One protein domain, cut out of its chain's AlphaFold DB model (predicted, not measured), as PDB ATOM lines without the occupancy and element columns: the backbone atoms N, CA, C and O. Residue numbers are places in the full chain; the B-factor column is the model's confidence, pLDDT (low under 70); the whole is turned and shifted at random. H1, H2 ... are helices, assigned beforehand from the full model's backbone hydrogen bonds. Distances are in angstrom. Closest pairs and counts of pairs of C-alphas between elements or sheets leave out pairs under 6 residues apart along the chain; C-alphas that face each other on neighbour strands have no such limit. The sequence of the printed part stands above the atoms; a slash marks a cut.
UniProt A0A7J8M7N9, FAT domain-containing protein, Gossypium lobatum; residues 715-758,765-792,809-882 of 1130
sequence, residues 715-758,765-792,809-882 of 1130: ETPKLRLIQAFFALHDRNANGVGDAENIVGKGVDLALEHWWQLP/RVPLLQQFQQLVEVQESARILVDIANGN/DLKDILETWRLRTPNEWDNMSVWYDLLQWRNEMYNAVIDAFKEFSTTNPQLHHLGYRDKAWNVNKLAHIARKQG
ATOM      1  N   GLU A 715     167.571 221.283 279.352       86.12
ATOM      2  CA  GLU A 715     167.154 222.099 278.211       86.12
ATOM      3  C   GLU A 715     166.506 221.219 277.136       86.12
ATOM      4  O   GLU A 715     167.168 220.452 276.443       86.12
ATOM      5  N   THR A 716     165.189 221.346 276.983       89.25
ATOM      6  CA  THR A 716     164.401 220.598 275.997       89.25
ATOM      7  C   THR A 716     163.601 221.547 275.102       89.25
ATOM      8  O   THR A 716     163.271 222.660 275.532       89.25
ATOM      9  N   PRO A 717     163.204 221.138 273.880       90.69
ATOM     10  CA  PRO A 717     162.353 221.973 273.030       90.69
ATOM     11  C   PRO A 717     161.000 222.285 273.691       90.69
ATOM     12  O   PRO A 717     160.517 223.409 273.580       90.69
ATOM     13  N   LYS A 718     160.440 221.354 274.484       89.81
ATOM     14  CA  LYS A 718     159.252 221.598 275.324       89.81
ATOM     15  C   LYS A 718     159.482 222.689 276.382       89.81
ATOM     16  O   LYS A 718     158.614 223.538 276.568       89.81
ATOM     17  N   LEU A 719     160.648 222.730 277.035       90.94
ATOM     18  CA  LEU A 719     160.988 223.821 277.960       90.94
ATOM     19  C   LEU A 719     161.109 225.168 277.228       90.94
ATOM     20  O   LEU A 719     160.595 226.173 277.717       90.94
ATOM     21  N   ARG A 720     161.737 225.194 276.042       91.44
ATOM     22  CA  ARG A 720     161.815 226.405 275.202       91.44
ATOM     23  C   ARG A 720     160.433 226.885 274.751       91.44
ATOM     24  O   ARG A 720     160.179 228.083 274.788       91.44
ATOM     25  N   LEU A 721     159.521 225.970 274.414       92.19
ATOM     26  CA  LEU A 721     158.118 226.286 274.123       92.19
ATOM     27  C   LEU A 721     157.424 226.969 275.307       92.19
ATOM     28  O   LEU A 721     156.847 228.036 275.127       92.19
ATOM     29  N   ILE A 722     157.544 226.424 276.522       91.50
ATOM     30  CA  ILE A 722     156.951 227.022 277.734       91.50
ATOM     31  C   ILE A 722     157.562 228.406 278.026       91.50
ATOM     32  O   ILE A 722     156.837 229.344 278.356       91.50
ATOM     33  N   GLN A 723     158.876 228.571 277.838       90.12
ATOM     34  CA  GLN A 723     159.548 229.875 277.944       90.12
ATOM     35  C   GLN A 723     159.033 230.883 276.901       90.12
ATOM     36  O   GLN A 723     158.871 232.058 277.222       90.12
ATOM     37  N   ALA A 724     158.736 230.443 275.676       92.12
ATOM     38  CA  ALA A 724     158.183 231.303 274.633       92.12
ATOM     39  C   ALA A 724     156.694 231.635 274.866       92.12
ATOM     40  O   ALA A 724     156.296 232.780 274.662       92.12
ATOM     41  N   PHE A 725     155.889 230.695 275.380       92.38
ATOM     42  CA  PHE A 725     154.532 230.981 275.864       92.38
ATOM     43  C   PHE A 725     154.563 232.068 276.950       92.38
ATOM     44  O   PHE A 725     153.819 233.045 276.868       92.38
ATOM     45  N   PHE A 726     155.483 231.951 277.915       90.56
ATOM     46  CA  PHE A 726     155.699 232.963 278.948       90.56
ATOM     47  C   PHE A 726     156.204 234.305 278.380       90.56
ATOM     48  O   PHE A 726     155.797 235.354 278.864       90.56
ATOM     49  N   ALA A 727     157.023 234.325 277.327       89.81
ATOM     50  CA  ALA A 727     157.420 235.582 276.679       89.81
ATOM     51  C   ALA A 727     156.242 236.299 275.979       89.81
ATOM     52  O   ALA A 727     156.209 237.529 275.928       89.81
ATOM     53  N   LEU A 728     155.256 235.548 275.472       89.81
ATOM     54  CA  LEU A 728     154.097 236.093 274.754       89.81
ATOM     55  C   LEU A 728     152.868 236.378 275.643       89.81
ATOM     56  O   LEU A 728     152.013 237.169 275.238       89.81
ATOM     57  N   HIS A 729     152.764 235.790 276.845       85.31
ATOM     58  CA  HIS A 729     151.556 235.884 277.691       85.31
ATOM     59  C   HIS A 729     151.178 237.320 278.098       85.31
ATOM     60  O   HIS A 729     149.994 237.638 278.194       85.31
ATOM     61  N   ASP A 730     152.174 238.194 278.278       79.50
ATOM     62  CA  ASP A 730     152.010 239.613 278.630       79.50
ATOM     63  C   ASP A 730     151.424 240.456 277.474       79.50
ATOM     64  O   ASP A 730     151.131 241.638 277.656       79.50
ATOM     65  N   ARG A 731     151.274 239.878 276.267       80.69
ATOM     66  CA  ARG A 731     150.725 240.510 275.043       80.69
ATOM     67  C   ARG A 731     151.462 241.783 274.587       80.69
ATOM     68  O   ARG A 731     150.973 242.528 273.740       80.69
ATOM     69  N   ASN A 732     152.652 242.027 275.133       73.12
ATOM     70  CA  ASN A 732     153.464 243.213 274.887       73.12
ATOM     71  C   ASN A 732     154.388 243.026 273.677       73.12
ATOM     72  O   ASN A 732     155.073 242.013 273.560       73.12
ATOM     73  N   ALA A 733     154.509 244.060 272.837       69.69
ATOM     74  CA  ALA A 733     155.376 244.040 271.652       69.69
ATOM     75  C   ALA A 733     156.862 243.759 271.967       69.69
ATOM     76  O   ALA A 733     157.574 243.226 271.123       69.69
ATOM     77  N   ASN A 734     157.327 244.068 273.184       74.12
ATOM     78  CA  ASN A 734     158.699 243.782 273.613       74.12
ATOM     79  C   ASN A 734     158.967 242.269 273.758       74.12
ATOM     80  O   ASN A 734     160.060 241.821 273.431       74.12
ATOM     81  N   GLY A 735     157.974 241.483 274.195       79.75
ATOM     82  CA  GLY A 735     158.119 240.034 274.393       79.75
ATOM     83  C   GLY A 735     158.204 239.238 273.087       79.75
ATOM     84  O   GLY A 735     158.688 238.110 273.081       79.75
ATOM     85  N   VAL A 736     157.794 239.838 271.963       87.50
ATOM     86  CA  VAL A 736     157.837 239.215 270.631       87.50
ATOM     87  C   VAL A 736     159.275 238.903 270.200       87.50
ATOM     88  O   VAL A 736     159.554 237.780 269.790       87.50
ATOM     89  N   GLY A 737     160.203 239.856 270.348       86.06
ATOM     90  CA  GLY A 737     161.605 239.655 269.954       86.06
ATOM     91  C   GLY A 737     162.332 238.612 270.812       86.06
ATOM     92  O   GLY A 737     163.136 237.830 270.297       86.06
ATOM     93  N   ASP A 738     162.009 238.549 272.107       87.50
ATOM     94  CA  ASP A 738     162.530 237.514 273.004       87.50
ATOM     95  C   ASP A 738     161.953 236.133 272.651       87.50
ATOM     96  O   ASP A 738     162.701 235.154 272.572       87.50
ATOM     97  N   ALA A 739     160.649 236.050 272.362       89.62
ATOM     98  CA  ALA A 739     159.993 234.815 271.942       89.62
ATOM     99  C   ALA A 739     160.584 234.254 270.636       89.62
ATOM    100  O   ALA A 739     160.871 233.060 270.576       89.62
ATOM    101  N   GLU A 740     160.835 235.086 269.619       90.19
ATOM    102  CA  GLU A 740     161.455 234.642 268.358       90.19
ATOM    103  C   GLU A 740     162.864 234.055 268.572       90.19
ATOM    104  O   GLU A 740     163.199 233.013 268.004       90.19
ATOM    105  N   ASN A 741     163.673 234.661 269.448       91.94
ATOM    106  CA  ASN A 741     165.004 234.162 269.818       91.94
ATOM    107  C   ASN A 741     164.928 232.824 270.586       91.94
ATOM    108  O   ASN A 741     165.702 231.899 270.322       91.94
ATOM    109  N   ILE A 742     163.969 232.690 271.510       92.69
ATOM    110  CA  ILE A 742     163.723 231.442 272.253       92.69
ATOM    111  C   ILE A 742     163.238 230.329 271.309       92.69
ATOM    112  O   ILE A 742     163.729 229.202 271.408       92.69
ATOM    113  N   VAL A 743     162.334 230.635 270.370       93.88
ATOM    114  CA  VAL A 743     161.846 229.685 269.354       93.88
ATOM    115  C   VAL A 743     162.977 229.233 268.435       93.88
ATOM    116  O   VAL A 743     163.094 228.033 268.208       93.88
ATOM    117  N   GLY A 744     163.853 230.138 267.980       93.81
ATOM    118  CA  GLY A 744     165.031 229.778 267.178       93.81
ATOM    119  C   GLY A 744     165.904 228.722 267.866       93.81
ATOM    120  O   GLY A 744     166.138 227.650 267.311       93.81
ATOM    121  N   LYS A 745     166.261 228.953 269.136       93.69
ATOM    122  CA  LYS A 745     166.995 227.971 269.960       93.69
ATOM    123  C   LYS A 745     166.208 226.677 270.195       93.69
ATOM    124  O   LYS A 745     166.798 225.607 270.304       93.69
ATOM    125  N   GLY A 746     164.881 226.763 270.296       94.69
ATOM    126  CA  GLY A 746     163.993 225.604 270.393       94.69
ATOM    127  C   GLY A 746     164.014 224.731 269.135       94.69
ATOM    128  O   GLY A 746     164.018 223.506 269.254       94.69
ATOM    129  N   VAL A 747     164.087 225.346 267.949       95.38
ATOM    130  CA  VAL A 747     164.250 224.648 266.664       95.38
ATOM    131  C   VAL A 747     165.623 223.980 266.581       95.38
ATOM    132  O   VAL A 747     165.677 222.795 266.260       95.38
ATOM    133  N   ASP A 748     166.706 224.679 266.938       94.56
ATOM    134  CA  ASP A 748     168.062 224.107 266.940       94.56
ATOM    135  C   ASP A 748     168.156 222.859 267.842       94.56
ATOM    136  O   ASP A 748     168.621 221.805 267.406       94.56
ATOM    137  N   LEU A 749     167.624 222.934 269.071       93.75
ATOM    138  CA  LEU A 749     167.565 221.795 270.000       93.75
ATOM    139  C   LEU A 749     166.681 220.649 269.477       93.75
ATOM    140  O   LEU A 749     167.016 219.475 269.647       93.75
ATOM    141  N   ALA A 750     165.556 220.957 268.825       94.50
ATOM    142  CA  ALA A 750     164.683 219.940 268.240       94.50
ATOM    143  C   ALA A 750     165.345 219.223 267.049       94.50
ATOM    144  O   ALA A 750     165.169 218.012 266.890       94.50
ATOM    145  N   LEU A 751     166.145 219.937 266.247       93.44
ATOM    146  CA  LEU A 751     166.965 219.364 265.176       93.44
ATOM    147  C   LEU A 751     168.120 218.515 265.727       93.44
ATOM    148  O   LEU A 751     168.382 217.435 265.195       93.44
ATOM    149  N   GLU A 752     168.765 218.938 266.819       91.00
ATOM    150  CA  GLU A 752     169.787 218.122 267.484       91.00
ATOM    151  C   GLU A 752     169.186 216.804 267.998       91.00
ATOM    152  O   GLU A 752     169.691 215.724 267.685       91.00
ATOM    153  N   HIS A 753     168.054 216.868 268.709       90.19
ATOM    154  CA  HIS A 753     167.334 215.679 269.172       90.19
ATOM    155  C   HIS A 753     166.893 214.778 268.007       90.19
ATOM    156  O   HIS A 753     167.027 213.558 268.094       90.19
ATOM    157  N   TRP A 754     166.440 215.352 266.888       91.69
ATOM    158  CA  TRP A 754     166.098 214.589 265.685       91.69
ATOM    159  C   TRP A 754     167.292 213.796 265.129       91.69
ATOM    160  O   TRP A 754     167.126 212.651 264.705       91.69
ATOM    161  N   TRP A 755     168.497 214.372 265.165       89.44
ATOM    162  CA  TRP A 755     169.740 213.733 264.712       89.44
ATOM    163  C   TRP A 755     170.314 212.701 265.706       89.44
ATOM    164  O   TRP A 755     171.080 211.798 265.334       89.44
ATOM    165  N   GLN A 756     169.945 212.804 266.985       88.75
ATOM    166  CA  GLN A 756     170.260 211.802 268.006       88.75
ATOM    167  C   GLN A 756     169.388 210.533 267.881       88.75
ATOM    168  O   GLN A 756     169.821 209.469 268.321       88.75
ATOM    169  N   LEU A 757     168.202 210.609 267.262       90.50
ATOM    170  CA  LEU A 757     167.289 209.470 267.071       90.50
ATOM    171  C   LEU A 757     167.698 208.528 265.912       90.50
ATOM    172  O   LEU A 757     168.380 208.957 264.979       90.50
ATOM    173  N   PRO A 758     167.256 207.250 265.918       88.94
ATOM    174  CA  PRO A 758     167.532 206.305 264.833       88.94
ATOM    175  C   PRO A 758     166.965 206.754 263.483       88.94
ATOM    176  O   PRO A 758     165.864 207.303 263.414       88.94
ATOM    177  N   ARG A 765     159.945 209.851 266.549       91.81
ATOM    178  CA  ARG A 765     159.934 211.209 265.983       91.81
ATOM    179  C   ARG A 765     158.584 211.913 266.089       91.81
ATOM    180  O   ARG A 765     158.548 213.136 265.981       91.81
ATOM    181  N   VAL A 766     157.487 211.185 266.320       92.25
ATOM    182  CA  VAL A 766     156.137 211.772 266.431       92.25
ATOM    183  C   VAL A 766     156.068 212.896 267.484       92.25
ATOM    184  O   VAL A 766     155.565 213.968 267.139       92.25
ATOM    185  N   PRO A 767     156.644 212.760 268.700       92.62
ATOM    186  CA  PRO A 767     156.658 213.853 269.676       92.62
ATOM    187  C   PRO A 767     157.429 215.097 269.210       92.62
ATOM    188  O   PRO A 767     157.065 216.212 269.586       92.62
ATOM    189  N   LEU A 768     158.477 214.939 268.389       93.75
ATOM    190  CA  LEU A 768     159.215 216.068 267.806       93.75
ATOM    191  C   LEU A 768     158.418 216.740 266.683       93.75
ATOM    192  O   LEU A 768     158.401 217.962 266.616       93.75
ATOM    193  N   LEU A 769     157.699 215.981 265.847       93.50
ATOM    194  CA  LEU A 769     156.791 216.542 264.834       93.50
ATOM    195  C   LEU A 769     155.681 217.396 265.470       93.50
ATOM    196  O   LEU A 769     155.386 218.489 264.990       93.50
ATOM    197  N   GLN A 770     155.116 216.929 266.586       93.69
ATOM    198  CA  GLN A 770     154.126 217.673 267.371       93.69
ATOM    199  C   GLN A 770     154.731 218.961 267.967       93.69
ATOM    200  O   GLN A 770     154.121 220.028 267.877       93.69
ATOM    201  N   GLN A 771     155.963 218.902 268.490       93.69
ATOM    202  CA  GLN A 771     156.692 220.082 268.983       93.69
ATOM    203  C   GLN A 771     157.074 221.065 267.863       93.69
ATOM    204  O   GLN A 771     156.982 222.272 268.069       93.69
ATOM    205  N   PHE A 772     157.432 220.597 266.661       95.44
ATOM    206  CA  PHE A 772     157.673 221.473 265.507       95.44
ATOM    207  C   PHE A 772     156.408 222.240 265.105       95.44
ATOM    208  O   PHE A 772     156.494 223.439 264.841       95.44
ATOM    209  N   GLN A 773     155.230 221.600 265.121       95.44
ATOM    210  CA  GLN A 773     153.968 222.318 264.913       95.44
ATOM    211  C   GLN A 773     153.756 223.401 265.982       95.44
ATOM    212  O   GLN A 773     153.395 224.526 265.641       95.44
ATOM    213  N   GLN A 774     154.001 223.091 267.258       94.69
ATOM    214  CA  GLN A 774     153.866 224.064 268.349       94.69
ATOM    215  C   GLN A 774     154.848 225.240 268.202       94.69
ATOM    216  O   GLN A 774     154.442 226.383 268.384       94.69
ATOM    217  N   LEU A 775     156.107 224.995 267.811       95.38
ATOM    218  CA  LEU A 775     157.111 226.050 267.588       95.38
ATOM    219  C   LEU A 775     156.688 227.005 266.459       95.38
ATOM    220  O   LEU A 775     156.811 228.223 266.601       95.38
ATOM    221  N   VAL A 776     156.127 226.464 265.374       95.50
ATOM    222  CA  VAL A 776     155.544 227.260 264.283       95.50
ATOM    223  C   VAL A 776     154.325 228.055 264.769       95.50
ATOM    224  O   VAL A 776     154.220 229.242 264.467       95.50
ATOM    225  N   GLU A 777     153.445 227.462 265.580       95.12
ATOM    226  CA  GLU A 777     152.274 228.164 266.131       95.12
ATOM    227  C   GLU A 777     152.641 229.278 267.114       95.12
ATOM    228  O   GLU A 777     151.958 230.301 267.144       95.12
ATOM    229  N   VAL A 778     153.745 229.158 267.857       94.25
ATOM    230  CA  VAL A 778     154.292 230.260 268.670       94.25
ATOM    231  C   VAL A 778     154.813 231.397 267.785       94.25
ATOM    232  O   VAL A 778     154.533 232.563 268.069       94.25
ATOM    233  N   GLN A 779     155.505 231.092 266.683       93.50
ATOM    234  CA  GLN A 779     155.961 232.124 265.744       93.50
ATOM    235  C   GLN A 779     154.784 232.829 265.040       93.50
ATOM    236  O   GLN A 779     154.800 234.042 264.845       93.50
ATOM    237  N   GLU A 780     153.733 232.093 264.684       94.62
ATOM    238  CA  GLU A 780     152.494 232.665 264.142       94.62
ATOM    239  C   GLU A 780     151.735 233.484 265.208       94.62
ATOM    240  O   GLU A 780     151.225 234.562 264.907       94.62
ATOM    241  N   SER A 781     151.739 233.045 266.473       93.81
ATOM    242  CA  SER A 781     151.164 233.786 267.610       93.81
ATOM    243  C   SER A 781     151.837 235.144 267.825       93.81
ATOM    244  O   SER A 781     151.158 236.142 268.063       93.81
ATOM    245  N   ALA A 782     153.163 235.201 267.687       92.44
ATOM    246  CA  ALA A 782     153.920 236.448 267.712       92.44
ATOM    247  C   ALA A 782     153.457 237.430 266.614       92.44
ATOM    248  O   ALA A 782     153.254 238.610 266.901       92.44
ATOM    249  N   ARG A 783     153.197 236.943 265.389       91.00
ATOM    250  CA  ARG A 783     152.652 237.766 264.289       91.00
ATOM    251  C   ARG A 783     151.239 238.273 264.589       91.00
ATOM    252  O   ARG A 783     150.995 239.464 264.425       91.00
ATOM    253  N   ILE A 784     150.353 237.427 265.128       91.25
ATOM    254  CA  ILE A 784     149.000 237.834 265.563       91.25
ATOM    255  C   ILE A 784     149.066 239.018 266.547       91.25
ATOM    256  O   ILE A 784     148.311 239.981 266.406       91.25
ATOM    257  N   LEU A 785     149.975 238.983 267.529       90.38
ATOM    258  CA  LEU A 785     150.137 240.081 268.494       90.38
ATOM    259  C   LEU A 785     150.688 241.360 267.845       90.38
ATOM    260  O   LEU A 785     150.263 242.457 268.212       90.38
ATOM    261  N   VAL A 786     151.593 241.241 266.869       89.19
ATOM    262  CA  VAL A 786     152.106 242.383 266.092       89.19
ATOM    263  C   VAL A 786     150.994 243.031 265.258       89.19
ATOM    264  O   VAL A 786     150.862 244.256 265.290       89.19
ATOM    265  N   ASP A 787     150.150 242.243 264.588       88.06
ATOM    266  CA  ASP A 787     149.006 242.740 263.809       88.06
ATOM    267  C   ASP A 787     147.984 243.464 264.695       88.06
ATOM    268  O   ASP A 787     147.559 244.578 264.377       88.06
ATOM    269  N   ILE A 788     147.645 242.883 265.851       87.94
ATOM    270  CA  ILE A 788     146.782 243.522 266.858       87.94
ATOM    271  C   ILE A 788     147.391 244.856 267.319       87.94
ATOM    272  O   ILE A 788     146.714 245.889 267.305       87.94
ATOM    273  N   ALA A 789     148.678 244.867 267.678       85.44
ATOM    274  CA  ALA A 789     149.368 246.067 268.145       85.44
ATOM    275  C   ALA A 789     149.483 247.155 267.061       85.44
ATOM    276  O   ALA A 789     149.483 248.345 267.383       85.44
ATOM    277  N   ASN A 790     149.578 246.777 265.785       84.06
ATOM    278  CA  ASN A 790     149.612 247.714 264.663       84.06
ATOM    279  C   ASN A 790     148.216 248.261 264.331       84.06
ATOM    280  O   ASN A 790     148.069 249.473 264.163       84.06
ATOM    281  N   GLY A 791     147.184 247.413 264.327       76.88
ATOM    282  CA  GLY A 791     145.798 247.836 264.125       76.88
ATOM    283  C   GLY A 791     145.309 248.809 265.204       76.88
ATOM    284  O   GLY A 791     144.713 249.840 264.883       76.88
ATOM    285  N   ASN A 792     145.664 248.566 266.471       73.00
ATOM    286  CA  ASN A 792     145.306 249.447 267.591       73.00
ATOM    287  C   ASN A 792     145.966 250.839 267.513       73.00
ATOM    288  O   ASN A 792     145.400 251.811 268.004       73.00
ATOM    289  N   ASP A 809     146.442 238.784 257.270       85.81
ATOM    290  CA  ASP A 809     147.388 237.774 257.754       85.81
ATOM    291  C   ASP A 809     146.887 237.078 259.035       85.81
ATOM    292  O   ASP A 809     146.880 235.850 259.111       85.81
ATOM    293  N   LEU A 810     146.359 237.836 260.008       90.62
ATOM    294  CA  LEU A 810     145.687 237.284 261.192       90.62
ATOM    295  C   LEU A 810     144.572 236.288 260.830       90.62
ATOM    296  O   LEU A 810     144.540 235.194 261.390       90.62
ATOM    297  N   LYS A 811     143.658 236.633 259.909       90.25
ATOM    298  CA  LYS A 811     142.560 235.732 259.498       90.25
ATOM    299  C   LYS A 811     143.094 234.478 258.815       90.25
ATOM    300  O   LYS A 811     142.652 233.383 259.157       90.25
ATOM    301  N   ASP A 812     144.063 234.635 257.919       92.56
ATOM    302  CA  ASP A 812     144.680 233.528 257.185       92.56
ATOM    303  C   ASP A 812     145.389 232.550 258.141       92.56
ATOM    304  O   ASP A 812     145.304 231.329 257.963       92.56
ATOM    305  N   ILE A 813     146.012 233.053 259.216       94.62
ATOM    306  CA  ILE A 813     146.574 232.222 260.293       94.62
ATOM    307  C   ILE A 813     145.461 231.455 261.029       94.62
ATOM    308  O   ILE A 813     145.593 230.244 261.213       94.62
ATOM    309  N   LEU A 814     144.349 232.100 261.412       93.62
ATOM    310  CA  LEU A 814     143.258 231.411 262.123       93.62
ATOM    311  C   LEU A 814     142.566 230.346 261.246       93.62
ATOM    312  O   LEU A 814     142.233 229.259 261.731       93.62
ATOM    313  N   GLU A 815     142.404 230.600 259.945       92.00
ATOM    314  CA  GLU A 815     141.922 229.590 258.993       92.00
ATOM    315  C   GLU A 815     142.929 228.440 258.826       92.00
ATOM    316  O   GLU A 815     142.539 227.268 258.857       92.00
ATOM    317  N   THR A 816     144.229 228.741 258.763       94.94
ATOM    318  CA  THR A 816     145.298 227.729 258.736       94.94
ATOM    319  C   THR A 816     145.287 226.861 259.997       94.94
ATOM    320  O   THR A 816     145.394 225.635 259.904       94.94
ATOM    321  N   TRP A 817     145.074 227.446 261.180       95.62
ATOM    322  CA  TRP A 817     144.960 226.716 262.450       95.62
ATOM    323  C   TRP A 817     143.771 225.747 262.463       95.62
ATOM    324  O   TRP A 817     143.901 224.628 262.971       95.62
ATOM    325  N   ARG A 818     142.627 226.113 261.868       92.44
ATOM    326  CA  ARG A 818     141.472 225.201 261.726       92.44
ATOM    327  C   ARG A 818     141.786 223.966 260.875       92.44
ATOM    328  O   ARG A 818     141.214 222.906 261.125       92.44
ATOM    329  N   LEU A 819     142.666 224.099 259.880       92.81
ATOM    330  CA  LEU A 819     143.069 223.010 258.982       92.81
ATOM    331  C   LEU A 819     144.222 222.168 259.551       92.81
ATOM    332  O   LEU A 819     144.250 220.952 259.359       92.81
ATOM    333  N   ARG A 820     145.160 222.790 260.276       95.31
ATOM    334  CA  ARG A 820     146.325 222.129 260.879       95.31
ATOM    335  C   ARG A 820     145.986 221.600 262.279       95.31
ATOM    336  O   ARG A 820     146.281 222.240 263.288       95.31
ATOM    337  N   THR A 821     145.358 220.426 262.349       93.75
ATOM    338  CA  THR A 821     145.081 219.709 263.611       93.75
ATOM    339  C   THR A 821     145.833 218.375 263.696       93.75
ATOM    340  O   THR A 821     146.114 217.798 262.646       93.75
ATOM    341  N   PRO A 822     146.076 217.829 264.907       94.88
ATOM    342  CA  PRO A 822     146.553 216.458 265.080       94.88
ATOM    343  C   PRO A 822     145.566 215.420 264.518       94.88
ATOM    344  O   PRO A 822     144.451 215.744 264.088       94.88
ATOM    345  N   ASN A 823     145.959 214.149 264.541       92.69
ATOM    346  CA  ASN A 823     145.124 213.037 264.100       92.69
ATOM    347  C   ASN A 823     144.129 212.615 265.194       92.69
ATOM    348  O   ASN A 823     144.394 212.776 266.385       92.69
ATOM    349  N   GLU A 824     142.991 212.011 264.824       91.31
ATOM    350  CA  GLU A 824     141.977 211.580 265.815       91.31
ATOM    351  C   GLU A 824     142.503 210.518 266.811       91.31
ATOM    352  O   GLU A 824     141.928 210.351 267.888       91.31
ATOM    353  N   TRP A 825     143.591 209.821 266.460       89.38
ATOM    354  CA  TRP A 825     144.265 208.812 267.285       89.38
ATOM    355  C   TRP A 825     145.457 209.345 268.099       89.38
ATOM    356  O   TRP A 825     146.023 208.583 268.878       89.38
ATOM    357  N   ASP A 826     145.866 210.608 267.928       92.56
ATOM    358  CA  ASP A 826     146.912 211.202 268.770       92.56
ATOM    359  C   ASP A 826     146.401 211.381 270.214       92.56
ATOM    360  O   ASP A 826     145.221 211.670 270.438       92.56
ATOM    361  N   ASN A 827     147.291 211.213 271.199       90.75
ATOM    362  CA  ASN A 827     146.948 211.244 272.626       90.75
ATOM    363  C   ASN A 827     146.210 212.532 273.033       90.75
ATOM    364  O   ASN A 827     146.525 213.626 272.552       90.75
ATOM    365  N   MET A 828     145.281 212.416 273.988       92.62
ATOM    366  CA  MET A 828     144.476 213.539 274.486       92.62
ATOM    367  C   MET A 828     145.343 214.704 274.983       92.62
ATOM    368  O   MET A 828     145.006 215.862 274.750       92.62
ATOM    369  N   SER A 829     146.497 214.414 275.595       91.62
ATOM    370  CA  SER A 829     147.466 215.436 276.012       91.62
ATOM    371  C   SER A 829     147.987 216.301 274.854       91.62
ATOM    372  O   SER A 829     148.131 217.503 275.024       91.62
ATOM    373  N   VAL A 830     148.216 215.733 273.663       93.88
ATOM    374  CA  VAL A 830     148.709 216.476 272.483       93.88
ATOM    375  C   VAL A 830     147.635 217.429 271.959       93.88
ATOM    376  O   VAL A 830     147.914 218.589 271.648       93.88
ATOM    377  N   TRP A 831     146.391 216.948 271.901       94.94
ATOM    378  CA  TRP A 831     145.230 217.774 271.574       94.94
ATOM    379  C   TRP A 831     145.022 218.886 272.606       94.94
ATOM    380  O   TRP A 831     144.782 220.028 272.223       94.94
ATOM    381  N   TYR A 832     145.143 218.574 273.898       94.31
ATOM    382  CA  TYR A 832     145.011 219.563 274.962       94.31
ATOM    383  C   TYR A 832     146.100 220.638 274.860       94.31
ATOM    384  O   TYR A 832     145.765 221.818 274.827       94.31
ATOM    385  N   ASP A 833     147.375 220.246 274.750       93.12
ATOM    386  CA  ASP A 833     148.511 221.172 274.684       93.12
ATOM    387  C   ASP A 833     148.336 222.188 273.537       93.12
ATOM    388  O   ASP A 833     148.412 223.401 273.742       93.12
ATOM    389  N   LEU A 834     148.044 221.699 272.326       94.88
ATOM    390  CA  LEU A 834     147.873 222.553 271.151       94.88
ATOM    391  C   LEU A 834     146.668 223.493 271.292       94.88
ATOM    392  O   LEU A 834     146.778 224.703 271.090       94.88
ATOM    393  N   LEU A 835     145.497 222.940 271.620       94.31
ATOM    394  CA  LEU A 835     144.261 223.717 271.615       94.31
ATOM    395  C   LEU A 835     144.174 224.658 272.832       94.31
ATOM    396  O   LEU A 835     143.541 225.707 272.719       94.31
ATOM    397  N   GLN A 836     144.851 224.366 273.948       93.12
ATOM    398  CA  GLN A 836     144.925 225.286 275.085       93.12
ATOM    399  C   GLN A 836     145.794 226.515 274.787       93.12
ATOM    400  O   GLN A 836     145.369 227.624 275.104       93.12
ATOM    401  N   TRP A 837     146.930 226.373 274.090       94.00
ATOM    402  CA  TRP A 837     147.688 227.551 273.636       94.00
ATOM    403  C   TRP A 837     146.852 228.438 272.701       94.00
ATOM    404  O   TRP A 837     146.774 229.656 272.879       94.00
ATOM    405  N   ARG A 838     146.120 227.825 271.760       94.75
ATOM    406  CA  ARG A 838     145.193 228.559 270.884       94.75
ATOM    407  C   ARG A 838     144.089 229.280 271.658       94.75
ATOM    408  O   ARG A 838     143.730 230.385 271.267       94.75
ATOM    409  N   ASN A 839     143.568 228.715 272.753       92.69
ATOM    410  CA  ASN A 839     142.571 229.395 273.589       92.69
ATOM    411  C   ASN A 839     143.103 230.710 274.173       92.69
ATOM    412  O   ASN A 839     142.364 231.693 274.165       92.69
ATOM    413  N   GLU A 840     144.357 230.751 274.632       90.81
ATOM    414  CA  GLU A 840     144.963 231.988 275.144       90.81
ATOM    415  C   GLU A 840     145.148 233.038 274.044       90.81
ATOM    416  O   GLU A 840     144.828 234.215 274.234       90.81
ATOM    417  N   MET A 841     145.543 232.603 272.848       92.50
ATOM    418  CA  MET A 841     145.624 233.480 271.681       92.50
ATOM    419  C   MET A 841     144.248 233.998 271.239       92.50
ATOM    420  O   MET A 841     144.101 235.188 270.958       92.50
ATOM    421  N   TYR A 842     143.205 233.163 271.258       92.50
ATOM    422  CA  TYR A 842     141.837 233.614 270.987       92.50
ATOM    423  C   TYR A 842     141.300 234.551 272.076       92.50
ATOM    424  O   TYR A 842     140.578 235.485 271.738       92.50
ATOM    425  N   ASN A 843     141.672 234.371 273.351       91.38
ATOM    426  CA  ASN A 843     141.359 235.343 274.408       91.38
ATOM    427  C   ASN A 843     141.980 236.714 274.073       91.38
ATOM    428  O   ASN A 843     141.289 237.726 274.144       91.38
ATOM    429  N   ALA A 844     143.244 236.752 273.627       90.06
ATOM    430  CA  ALA A 844     143.899 237.995 273.208       90.06
ATOM    431  C   ALA A 844     143.209 238.664 272.000       90.06
ATOM    432  O   ALA A 844     143.030 239.883 272.003       90.06
ATOM    433  N   VAL A 845     142.760 237.884 271.005       90.62
ATOM    434  CA  VAL A 845     141.973 238.388 269.859       90.62
ATOM    435  C   VAL A 845     140.603 238.925 270.304       90.62
ATOM    436  O   VAL A 845     140.192 239.993 269.854       90.62
ATOM    437  N   ILE A 846     139.901 238.222 271.202       90.62
ATOM    438  CA  ILE A 846     138.607 238.656 271.763       90.62
ATOM    439  C   ILE A 846     138.758 239.989 272.505       90.62
ATOM    440  O   ILE A 846     137.984 240.915 272.261       90.62
ATOM    441  N   ASP A 847     139.759 240.100 273.380       89.06
ATOM    442  CA  ASP A 847     140.006 241.314 274.159       89.06
ATOM    443  C   ASP A 847     140.358 242.503 273.252       89.06
ATOM    444  O   ASP A 847     139.857 243.606 273.471       89.06
ATOM    445  N   ALA A 848     141.144 242.277 272.192       87.31
ATOM    446  CA  ALA A 848     141.487 243.297 271.203       87.31
ATOM    447  C   ALA A 848     140.292 243.745 270.341       87.31
ATOM    448  O   ALA A 848     140.170 244.928 270.026       87.31
ATOM    449  N   PHE A 849     139.398 242.829 269.954       88.56
ATOM    450  CA  PHE A 849     138.275 243.140 269.057       88.56
ATOM    451  C   PHE A 849     136.962 243.497 269.768       88.56
ATOM    452  O   PHE A 849     135.959 243.782 269.109       88.56
ATOM    453  N   LYS A 850     136.966 243.568 271.102       86.06
ATOM    454  CA  LYS A 850     135.809 243.914 271.944       86.06
ATOM    455  C   LYS A 850     135.124 245.232 271.553       86.06
ATOM    456  O   LYS A 850     133.897 245.314 271.555       86.06
ATOM    457  N   GLU A 851     135.897 246.246 271.167       81.75
ATOM    458  CA  GLU A 851     135.375 247.565 270.771       81.75
ATOM    459  C   GLU A 851     134.730 247.579 269.372       81.75
ATOM    460  O   GLU A 851     133.915 248.450 269.071       81.75
ATOM    461  N   PHE A 852     135.005 246.578 268.525       81.56
ATOM    462  CA  PHE A 852     134.472 246.503 267.158       81.56
ATOM    463  C   PHE A 852     133.020 246.004 267.078       81.56
ATOM    464  O   PHE A 852     132.475 245.881 265.982       81.56
ATOM    465  N   SER A 853     132.364 245.745 268.213       79.31
ATOM    466  CA  SER A 853     130.986 245.233 268.288       79.31
ATOM    467  C   SER A 853     129.976 246.046 267.454       79.31
ATOM    468  O   SER A 853     129.088 245.473 266.825       79.31
ATOM    469  N   THR A 854     130.143 247.373 267.378       77.00
ATOM    470  CA  THR A 854     129.280 248.270 266.585       77.00
ATOM    471  C   THR A 854     129.837 248.614 265.201       77.00
ATOM    472  O   THR A 854     129.059 248.833 264.275       77.00
ATOM    473  N   THR A 855     131.162 248.676 265.038       80.00
ATOM    474  CA  THR A 855     131.822 249.142 263.802       80.00
ATOM    475  C   THR A 855     132.130 248.015 262.816       80.00
ATOM    476  O   THR A 855     132.056 248.225 261.606       80.00
ATOM    477  N   ASN A 856     132.457 246.817 263.307       80.62
ATOM    478  CA  ASN A 856     132.658 245.620 262.495       80.62
ATOM    479  C   ASN A 856     132.284 244.342 263.281       80.62
ATOM    480  O   ASN A 856     133.163 243.660 263.825       80.62
ATOM    481  N   PRO A 857     130.989 243.964 263.292       82.44
ATOM    482  CA  PRO A 857     130.516 242.776 264.000       82.44
ATOM    483  C   PRO A 857     131.210 241.472 263.575       82.44
ATOM    484  O   PRO A 857     131.355 240.565 264.390       82.44
ATOM    485  N   GLN A 858     131.670 241.360 262.320       83.50
ATOM    486  CA  GLN A 858     132.363 240.158 261.842       83.50
ATOM    487  C   GLN A 858     133.732 239.975 262.511       83.50
ATOM    488  O   GLN A 858     134.066 238.856 262.892       83.50
ATOM    489  N   LEU A 859     134.501 241.057 262.696       83.06
ATOM    490  CA  LEU A 859     135.766 241.007 263.440       83.06
ATOM    491  C   LEU A 859     135.528 240.735 264.927       83.06
ATOM    492  O   LEU A 859     136.179 239.859 265.492       83.06
ATOM    493  N   HIS A 860     134.546 241.405 265.537       85.00
ATOM    494  CA  HIS A 860     134.169 241.167 266.933       85.00
ATOM    495  C   HIS A 860     133.805 239.693 267.198       85.00
ATOM    496  O   HIS A 860     134.231 239.117 268.196       85.00
ATOM    497  N   HIS A 861     133.058 239.045 266.297       85.94
ATOM    498  CA  HIS A 861     132.668 237.640 266.459       85.94
ATOM    499  C   HIS A 861     133.750 236.613 266.084       85.94
ATOM    500  O   HIS A 861     133.588 235.447 266.448       85.94
ATOM    501  N   LEU A 862     134.842 237.007 265.414       86.69
ATOM    502  CA  LEU A 862     135.885 236.092 264.928       86.69
ATOM    503  C   LEU A 862     136.505 235.267 266.070       86.69
ATOM    504  O   LEU A 862     136.359 234.047 266.101       86.69
ATOM    505  N   GLY A 863     137.091 235.935 267.070       85.81
ATOM    506  CA  GLY A 863     137.742 235.258 268.198       85.81
ATOM    507  C   GLY A 863     136.787 234.380 269.022       85.81
ATOM    508  O   GLY A 863     137.152 233.272 269.416       85.81
ATOM    509  N   TYR A 864     135.535 234.814 269.221       89.00
ATOM    510  CA  TYR A 864     134.508 234.002 269.892       89.00
ATOM    511  C   TYR A 864     134.178 232.723 269.112       89.00
ATOM    512  O   TYR A 864     134.049 231.650 269.704       89.00
ATOM    513  N   ARG A 865     134.046 232.831 267.786       89.69
ATOM    514  CA  ARG A 865     133.748 231.717 266.882       89.69
ATOM    515  C   ARG A 865     134.888 230.703 266.839       89.69
ATOM    516  O   ARG A 865     134.634 229.503 266.937       89.69
ATOM    517  N   ASP A 866     136.128 231.168 266.713       90.62
ATOM    518  CA  ASP A 866     137.300 230.291 266.660       90.62
ATOM    519  C   ASP A 866     137.566 229.604 268.004       90.62
ATOM    520  O   ASP A 866     137.769 228.387 268.027       90.62
ATOM    521  N   LYS A 867     137.428 230.318 269.132       92.25
ATOM    522  CA  LYS A 867     137.503 229.707 270.470       92.25
ATOM    523  C   LYS A 867     136.420 228.643 270.680       92.25
ATOM    524  O   LYS A 867     136.714 227.558 271.176       92.25
ATOM    525  N   ALA A 868     135.177 228.925 270.288       91.75
ATOM    526  CA  ALA A 868     134.077 227.973 270.430       91.75
ATOM    527  C   ALA A 868     134.302 226.702 269.587       91.75
ATOM    528  O   ALA A 868     134.161 225.594 270.109       91.75
ATOM    529  N   TRP A 869     134.753 226.851 268.335       93.25
ATOM    530  CA  TRP A 869     135.152 225.727 267.478       93.25
ATOM    531  C   TRP A 869     136.274 224.888 268.106       93.25
ATOM    532  O   TRP A 869     136.211 223.658 268.112       93.25
ATOM    533  N   ASN A 870     137.279 225.551 268.679       94.00
ATOM    534  CA  ASN A 870     138.445 224.934 269.310       94.00
ATOM    535  C   ASN A 870     138.050 224.062 270.521       94.00
ATOM    536  O   ASN A 870     138.416 222.887 270.594       94.00
ATOM    537  N   VAL A 871     137.212 224.599 271.418       94.31
ATOM    538  CA  VAL A 871     136.663 223.867 272.577       94.31
ATOM    539  C   VAL A 871     135.756 222.710 272.134       94.31
ATOM    540  O   VAL A 871     135.881 221.597 272.648       94.31
ATOM    541  N   ASN A 872     134.889 222.930 271.139       94.50
ATOM    542  CA  ASN A 872     134.041 221.882 270.563       94.50
ATOM    543  C   ASN A 872     134.855 220.744 269.928       94.50
ATOM    544  O   ASN A 872     134.508 219.572 270.095       94.50
ATOM    545  N   LYS A 873     135.947 221.060 269.221       94.75
ATOM    546  CA  LYS A 873     136.827 220.057 268.610       94.75
ATOM    547  C   LYS A 873     137.548 219.231 269.676       94.75
ATOM    548  O   LYS A 873     137.553 218.007 269.552       94.75
ATOM    549  N   LEU A 874     138.071 219.859 270.735       94.81
ATOM    550  CA  LEU A 874     138.707 219.156 271.857       94.81
ATOM    551  C   LEU A 874     137.726 218.191 272.552       94.81
ATOM    552  O   LEU A 874     138.035 217.014 272.736       94.81
ATOM    553  N   ALA A 875     136.509 218.657 272.852       94.94
ATOM    554  CA  ALA A 875     135.450 217.832 273.438       94.94
ATOM    555  C   ALA A 875     135.032 216.660 272.527       94.94
ATOM    556  O   ALA A 875     134.871 215.530 272.993       94.94
ATOM    557  N   HIS A 876     134.917 216.897 271.215       94.62
ATOM    558  CA  HIS A 876     134.607 215.847 270.244       94.62
ATOM    559  C   HIS A 876     135.665 214.733 270.242       94.62
ATOM    560  O   HIS A 876     135.302 213.556 270.174       94.62
ATOM    561  N   ILE A 877     136.956 215.087 270.324       94.88
ATOM    562  CA  ILE A 877     138.058 214.115 270.406       94.88
ATOM    563  C   ILE A 877     138.018 213.355 271.739       94.88
ATOM    564  O   ILE A 877     138.050 212.126 271.716       94.88
ATOM    565  N   ALA A 878     137.816 214.036 272.873       93.19
ATOM    566  CA  ALA A 878     137.650 213.376 274.173       93.19
ATOM    567  C   ALA A 878     136.524 212.320 274.139       93.19
ATOM    568  O   ALA A 878     136.749 211.156 274.481       93.19
ATOM    569  N   ARG A 879     135.337 212.666 273.612       93.62
ATOM    570  CA  ARG A 879     134.226 211.707 273.444       93.62
ATOM    571  C   ARG A 879     134.570 210.573 272.466       93.62
ATOM    572  O   ARG A 879     134.132 209.444 272.669       93.62
ATOM    573  N   LYS A 880     135.334 210.838 271.399       92.38
ATOM    574  CA  LYS A 880     135.796 209.814 270.436       92.38
ATOM    575  C   LYS A 880     136.774 208.812 271.052       92.38
ATOM    576  O   LYS A 880     136.713 207.642 270.690       92.38
ATOM    577  N   GLN A 881     137.615 209.259 271.981       90.69
ATOM    578  CA  GLN A 881     138.563 208.429 272.732       90.69
ATOM    579  C   GLN A 881     137.925 207.759 273.970       90.69
ATOM    580  O   GLN A 881     138.610 207.070 274.720       90.69
ATOM    581  N   GLY A 882     136.612 207.925 274.187       90.25
ATOM    582  CA  GLY A 882     135.871 207.324 275.308       90.25
ATOM    583  C   GLY A 882     135.979 208.083 276.637       90.25
ATOM    584  O   GLY A 882     135.519 207.588 277.666       90.25
TER     585      GLY A 882
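This is residues 715 to 758, 765 to 792 and 809 to 882 of the 1130 residues of the protein "FAT domain-containing protein" of Gossypium lobatum (UniProt A0A7J8M7N9). A flat up-and-down bundle of six helices, each running against the one before, has hairpins H1-H2 and H5-H6 on opposite sides of H3, with H4 packed on H3. The printed part has 146 residues, class all helix. It is compact, radius of gyration of the C-alphas 16.1 A, spanning 57 by 41 by 21 A.

H1, residues 717 to 729, touches H2, 733 to 756. H3, 765 to 792, touches H5, 828 to 853, closest C-alphas Gln 774 and Leu 834, 6.8 A apart. Residues 780 to 787 of H3 alone touch H4, 809 to 819. H6, 857 to 880, touches H5. Every O i to N i+4 pair is within hydrogen-bond range in H1, H3, H4; 18 of 20 in H2 and H6, 19 of 22 in H5.

H3 measures 41.0 A; C-alpha 717 is at (162.353, 221.973, 273.030) and C-alpha 880 at (135.796, 209.814, 270.436).

Cuts leave C-alphas 758 and 765 9.1 A apart, 792 and 809 15.4 A. Only residue 733 has pLDDT under 70.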